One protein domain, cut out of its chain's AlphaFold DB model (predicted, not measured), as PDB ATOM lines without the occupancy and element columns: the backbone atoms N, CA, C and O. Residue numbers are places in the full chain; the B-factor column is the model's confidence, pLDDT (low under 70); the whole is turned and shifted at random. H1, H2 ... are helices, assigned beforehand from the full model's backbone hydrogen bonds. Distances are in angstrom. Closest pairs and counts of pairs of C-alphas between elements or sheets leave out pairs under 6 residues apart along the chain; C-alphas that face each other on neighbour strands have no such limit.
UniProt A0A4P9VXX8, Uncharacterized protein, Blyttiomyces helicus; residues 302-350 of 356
ATOM      1  N   ARG A 302      91.774  63.540  79.066       86.75
ATOM      2  CA  ARG A 302      93.027  63.122  79.717       86.75
ATOM      3  C   ARG A 302      94.040  64.261  79.744       86.75
ATOM      4  O   ARG A 302      94.589  64.525  80.808       86.75
ATOM      5  N   ASN A 303      94.208  64.972  78.632       85.62
ATOM      6  CA  ASN A 303      95.105  66.125  78.553       85.62
ATOM      7  C   ASN A 303      94.693  67.234  79.537       85.62
ATOM      8  O   ASN A 303      95.540  67.739  80.269       85.62
ATOM      9  N   GLU A 304      93.397  67.550  79.642       81.62
ATOM     10  CA  GLU A 304      92.884  68.530  80.613       81.62
ATOM     11  C   GLU A 304      93.197  68.133  82.063       81.62
ATOM     12  O   GLU A 304      93.564  68.974  82.886       81.62
ATOM     13  N   LYS A 305      93.072  66.842  82.389       84.69
ATOM     14  CA  LYS A 305      93.386  66.330  83.726       84.69
ATOM     15  C   LYS A 305      94.883  66.405  84.025       84.69
ATOM     16  O   LYS A 305      95.263  66.735  85.152       84.69
ATOM     17  N   ASP A 306      95.716  66.109  83.036       87.88
ATOM     18  CA  ASP A 306      97.167  66.199  83.165       87.88
ATOM     19  C   ASP A 306      97.606  67.656  83.350       87.88
ATOM     20  O   ASP A 306      98.440  67.939  84.209       87.88
ATOM     21  N   ASP A 307      97.004  68.597  82.624       85.94
ATOM     22  CA  ASP A 307      97.304  70.024  82.764       85.94
ATOM     23  C   ASP A 307      96.817  70.595  84.102       85.94
ATOM     24  O   ASP A 307      97.556  71.338  84.750       85.94
ATOM     25  N   ALA A 308      95.641  70.180  84.588       83.31
ATOM     26  CA  ALA A 308      95.187  70.522  85.936       83.31
ATOM     27  C   ALA A 308      96.146  69.988  87.017       83.31
ATOM     28  O   ALA A 308      96.464  70.698  87.968       83.31
ATOM     29  N   SER A 309      96.660  68.766  86.838       85.31
ATOM     30  CA  SER A 309      97.616  68.149  87.769       85.31
ATOM     31  C   SER A 309      98.973  68.863  87.761       85.31
ATOM     32  O   SER A 309      99.604  69.025  88.810       85.31
ATOM     33  N   LYS A 310      99.436  69.325  86.590       87.12
ATOM     34  CA  LYS A 310     100.649  70.152  86.479       87.12
ATOM     35  C   LYS A 310     100.471  71.488  87.188       87.12
ATOM     36  O   LYS A 310     101.350  71.866  87.954       87.12
ATOM     37  N   LEU A 311      99.336  72.157  86.981       87.50
ATOM     38  CA  LEU A 311      99.041  73.439  87.619       87.50
ATOM     39  C   LEU A 311      99.019  73.313  89.150       87.50
ATOM     40  O   LEU A 311      99.642  74.117  89.836       87.50
ATOM     41  N   GLU A 312      98.383  72.265  89.682       86.19
ATOM     42  CA  GLU A 312      98.365  71.981  91.125       86.19
ATOM     43  C   GLU A 312      99.779  71.709  91.670       86.19
ATOM     44  O   GLU A 312     100.142  72.171  92.753       86.19
ATOM     45  N   THR A 313     100.619  71.014  90.895       89.19
ATOM     46  CA  THR A 313     102.021  70.752  91.260       89.19
ATOM     47  C   THR A 313     102.855  72.036  91.274       89.19
ATOM     48  O   THR A 313     103.671  72.237  92.175       89.19
ATOM     49  N   GLU A 314     102.663  72.921  90.294       86.75
ATOM     50  CA  GLU A 314     103.340  74.219  90.233       86.75
ATOM     51  C   GLU A 314     102.896  75.147  91.368       86.75
ATOM     52  O   GLU A 314     103.742  75.791  91.991       86.75
ATOM     53  N   GLU A 315     101.604  75.167  91.700       86.38
ATOM     54  CA  GLU A 315     101.068  75.935  92.826       86.38
ATOM     55  C   GLU A 315     101.613  75.421  94.166       86.38
ATOM     56  O   GLU A 315     102.092  76.207  94.987       86.38
ATOM     57  N   ALA A 316     101.639  74.098  94.366       86.00
ATOM     58  CA  ALA A 316     102.226  73.481  95.553       86.00
ATOM     59  C   ALA A 316     103.720  73.815  95.694       86.00
ATOM     60  O   ALA A 316     104.177  74.170  96.786       86.00
ATOM     61  N   ARG A 317     104.471  73.772  94.586       86.75
ATOM     62  CA  ARG A 317     105.889  74.156  94.555       86.75
ATOM     63  C   ARG A 317     106.079  75.645  94.853       86.75
ATOM     64  O   ARG A 317     107.005  76.003  95.577       86.75
ATOM     65  N   GLY A 318     105.200  76.503  94.338       86.62
ATOM     66  CA  GLY A 318     105.191  77.937  94.636       86.62
ATOM     67  C   GLY A 318     104.942  78.227  96.118       86.62
ATOM     68  O   GLY A 318     105.654  79.034  96.716       86.62
ATOM     69  N   LEU A 319     103.993  77.524  96.743       85.94
ATOM     70  CA  LEU A 319     103.705  77.634  98.178       85.94
ATOM     71  C   LEU A 319     104.869  77.144  99.052       85.94
ATOM     72  O   LEU A 319     105.145  77.726 100.102       85.94
ATOM     73  N   GLU A 320     105.555  76.077  98.647       90.06
ATOM     74  CA  GLU A 320     106.737  75.573  99.353       90.06
ATOM     75  C   GLU A 320     107.910  76.561  99.289       90.06
ATOM     76  O   GLU A 320     108.462  76.909 100.334       90.06
ATOM     77  N   LEU A 321     108.207  77.098  98.100       85.25
ATOM     78  CA  LEU A 321     109.192  78.171  97.913       85.25
ATOM     79  C   LEU A 321     108.859  79.405  98.760       85.25
ATOM     80  O   LEU A 321     109.743  79.959  99.413       85.25
ATOM     81  N   GLY A 322     107.585  79.807  98.799       84.75
ATOM     82  CA  GLY A 322     107.123  80.918  99.631       84.75
ATOM     83  C   GLY A 322     107.443  80.717 101.115       84.75
ATOM     84  O   GLY A 322     107.990  81.618 101.752       84.75
ATOM     85  N   ARG A 323     107.187  79.514 101.651       88.06
ATOM     86  CA  ARG A 323     107.504  79.169 103.049       88.06
ATOM     87  C   ARG A 323     109.005  79.152 103.334       88.06
ATOM     88  O   ARG A 323     109.425  79.613 104.394       88.06
ATOM     89  N   GLU A 324     109.824  78.649 102.410       87.56
ATOM     90  CA  GLU A 324     111.286  78.647 102.571       87.56
ATOM     91  C   GLU A 324     111.851  80.077 102.602       87.56
ATOM     92  O   GLU A 324     112.724  80.402 103.412       87.56
ATOM     93  N   LEU A 325     111.330  80.954 101.743       84.00
ATOM     94  CA  LEU A 325     111.727  82.359 101.679       84.00
ATOM     95  C   LEU A 325     111.300  83.144 102.921       84.00
ATOM     96  O   LEU A 325     112.065  83.984 103.396       84.00
ATOM     97  N   GLU A 326     110.112  82.875 103.458       87.12
ATOM     98  CA  GLU A 326     109.643  83.467 104.713       87.12
ATOM     99  C   GLU A 326     110.545  83.050 105.884       87.12
ATOM    100  O   GLU A 326     111.056  83.908 106.604       87.12
ATOM    101  N   ALA A 327     110.876  81.758 105.981       91.12
ATOM    102  CA  ALA A 327     111.808  81.255 106.988       91.12
ATOM    103  C   ALA A 327     113.201  81.908 106.879       91.12
ATOM    104  O   ALA A 327     113.787  82.297 107.892       91.12
ATOM    105  N   LYS A 328     113.735  82.086 105.660       87.75
ATOM    106  CA  LYS A 328     115.007  82.804 105.440       87.75
ATOM    107  C   LYS A 328     114.914  84.280 105.832       87.75
ATOM    108  O   LYS A 328     115.847  84.803 106.439       87.75
ATOM    109  N   SER A 329     113.801  84.941 105.515       84.44
ATOM    110  CA  SER A 329     113.538  86.335 105.895       84.44
ATOM    111  C   SER A 329     113.594  86.517 107.409       84.44
ATOM    112  O   SER A 329     114.262  87.428 107.899       84.44
ATOM    113  N   ASP A 330     112.968  85.614 108.160       89.12
ATOM    114  CA  ASP A 330     112.945  85.674 109.622       89.12
ATOM    115  C   ASP A 330     114.329  85.448 110.238       89.12
ATOM    116  O   ASP A 330     114.714  86.163 111.168       89.12
ATOM    117  N   VAL A 331     115.128  84.533 109.676       91.25
ATOM    118  CA  VAL A 331     116.531  84.340 110.082       91.25
ATOM    119  C   VAL A 331     117.356  85.610 109.837       91.25
ATOM    120  O   VAL A 331     118.105  86.037 110.717       91.25
ATOM    121  N   LEU A 332     117.202  86.253 108.675       85.88
ATOM    122  CA  LEU A 332     117.929  87.480 108.331       85.88
ATOM    123  C   LEU A 332     117.504  88.674 109.198       85.88
ATOM    124  O   LEU A 332     118.359  89.447 109.634       85.88
ATOM    125  N   LYS A 333     116.211  88.797 109.519       85.75
ATOM    126  CA  LYS A 333     115.712  89.798 110.477       85.75
ATOM    127  C   LYS A 333     116.311  89.583 111.867       85.75
ATOM    128  O   LYS A 333     116.755  90.547 112.485       85.75
ATOM    129  N   CYS A 334     116.391  88.335 112.336       90.44
ATOM    130  CA  CYS A 334     117.041  88.009 113.609       90.44
ATOM    131  C   CYS A 334     118.541  88.350 113.608       90.44
ATOM    132  O   CYS A 334     119.087  88.709 114.648       90.44
ATOM    133  N   ALA A 335     119.197  88.286 112.446       90.31
ATOM    134  CA  ALA A 335     120.596  88.673 112.266       90.31
ATOM    135  C   ALA A 335     120.817  90.196 112.130       90.31
ATOM    136  O   ALA A 335     121.956  90.634 111.968       90.31
ATOM    137  N   GLY A 336     119.760  91.014 112.197       91.81
ATOM    138  CA  GLY A 336     119.856  92.474 112.103       91.81
ATOM    139  C   GLY A 336     120.036  93.010 110.679       91.81
ATOM    140  O   GLY A 336     120.466  94.151 110.508       91.81
ATOM    141  N   VAL A 337     119.718  92.215 109.653       89.69
ATOM    142  CA  VAL A 337     119.754  92.669 108.256       89.69
ATOM    143  C   VAL A 337     118.625  93.673 108.017       89.69
ATOM    144  O   VAL A 337     117.471  93.432 108.369       89.69
ATOM    145  N   THR A 338     118.955  94.822 107.425       88.62
ATOM    146  CA  THR A 338     117.988  95.895 107.171       88.62
ATOM    147  C   THR A 338     117.014  95.527 106.048       88.62
ATOM    148  O   THR A 338     117.351  94.795 105.115       88.62
ATOM    149  N   GLU A 339     115.792  96.074 106.103       84.12
ATOM    150  CA  GLU A 339     114.747  95.822 105.096       84.12
ATOM    151  C   GLU A 339     115.187  96.125 103.654       84.12
ATOM    152  O   GLU A 339     114.712  95.488 102.715       84.12
ATOM    153  N   ASP A 340     116.081  97.095 103.461       84.75
ATOM    154  CA  ASP A 340     116.521  97.497 102.125       84.75
ATOM    155  C   ASP A 340     117.441  96.454 101.481       84.75
ATOM    156  O   ASP A 340     117.376  96.240 100.271       84.75
ATOM    157  N   VAL A 341     118.221  95.732 102.294       83.94
ATOM    158  CA  VAL A 341     119.022  94.588 101.837       83.94
ATOM    159  C   VAL A 341     118.110  93.410 101.492       83.94
ATOM    160  O   VAL A 341     118.284  92.788 100.446       83.94
ATOM    161  N   LEU A 342     117.077  93.157 102.306       79.06
ATOM    162  CA  LEU A 342     116.062  92.137 102.017       79.06
ATOM    163  C   LEU A 342     115.317  92.431 100.704       79.06
ATOM    164  O   LEU A 342     115.142  91.533  99.884       79.06
ATOM    165  N   ARG A 343     114.929  93.691 100.459       83.50
ATOM    166  CA  ARG A 343     114.296  94.107  99.195       83.50
ATOM    167  C   ARG A 343     115.205  93.915  97.983       83.50
ATOM    168  O   ARG A 343     114.703  93.531  96.929       83.50
ATOM    169  N   GLY A 344     116.507  94.177  98.118       85.44
ATOM    170  CA  GLY A 344     117.489  93.893  97.068       85.44
ATOM    171  C   GLY A 344     117.545  92.403  96.734       85.44
ATOM    172  O   GLY A 344     117.460  92.035  95.564       85.44
ATOM    173  N   TRP A 345     117.567  91.559  97.766       83.44
ATOM    174  CA  TRP A 345     117.650  90.108  97.624       83.44
ATOM    175  C   TRP A 345     116.422  89.498  96.931       83.44
ATOM    176  O   TRP A 345     116.567  88.749  95.968       83.44
ATOM    177  N   TYR A 346     115.201  89.902  97.311       80.44
ATOM    178  CA  TYR A 346     113.981  89.463  96.610       80.44
ATOM    179  C   TYR A 346     113.975  89.849  95.124       80.44
ATOM    180  O   TYR A 346     113.429  89.122  94.295       80.44
ATOM    181  N   LYS A 347     114.586  90.987  94.779       83.88
ATOM    182  CA  LYS A 347     114.640  91.489  93.405       83.88
ATOM    183  C   LYS A 347     115.637  90.713  92.541       83.88
ATOM    184  O   LYS A 347     115.357  90.511  91.363       83.88
ATOM    185  N   GLU A 348     116.762  90.277  93.110       83.44
ATOM    186  CA  GLU A 348     117.739  89.409  92.431       83.44
ATOM    187  C   GLU A 348     117.174  88.010  92.163       83.44
ATOM    188  O   GLU A 348     117.382  87.464  91.084       83.44
ATOM    189  N   GLU A 349     116.371  87.486  93.087       81.44
ATOM    190  CA  GLU A 349     115.676  86.199  92.938       81.44
ATOM    191  C   GLU A 349     114.438  86.278  92.016       81.44
ATOM    192  O   GLU A 349     113.744  85.285  91.800       81.44
ATOM    193  N   GLY A 350     114.131  87.454  91.448       78.38
ATOM    194  CA  GLY A 350     112.999  87.642  90.534       78.38
ATOM    195  C   GLY A 350     111.624  87.548  91.208       78.38
ATOM    196  O   GLY A 350     110.615  87.336  90.534       78.38
TER     197      GLY A 350
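AT A GLANCE: This is residues 302 to 350 of the 356 residues of an uncharacterized protein of Blyttiomyces helicus (UniProt A0A4P9VXX8). One long, unbent helix, H1, makes the length of this model, and after its last residue, Cys 334, a tight turn leads into a short helix, H2, which folds back beside the last part of H1, giving a lopsided hook. Residues 302 to 324 of H1 stick out free. The printed part has 49 residues with two named helices, H1 then H2, no named strand, and the class all helix. It is extended, with a radius of gyration of the C-alphas of 15.8 A and spans of 51 by 18 by 9 A.

IN THESE COORDINATES: Find C-alpha 302 at (93.027, 63.122, 79.717); from there H1, residues 302 to 334, runs 48.4 A to C-alpha 334 at (117.041, 88.009, 113.609). Then look at residues 339 to 348 for H2, 14.5 A long, ending with C-alpha 348 at (117.739, 89.409, 92.431).

HOW THE PARTS SIT: H1 and H2 are close but not clearly touching; their closest C-alphas, those of Ser 329 and Leu 342, are 7.4 A apart. They run opposite ways at a shallow tilt of 32 degrees. In H1 and H2 every O i to N i+4 pair is within hydrogen-bond range.

THE WHOLE: The C-alphas farthest apart, those of Arg 302 and Gly 336, are 51.3 A apart. The link from H1 to H2 is tight, with 4 residues. The printed part has no cut, and no printed residue is under 70 in pLDDT.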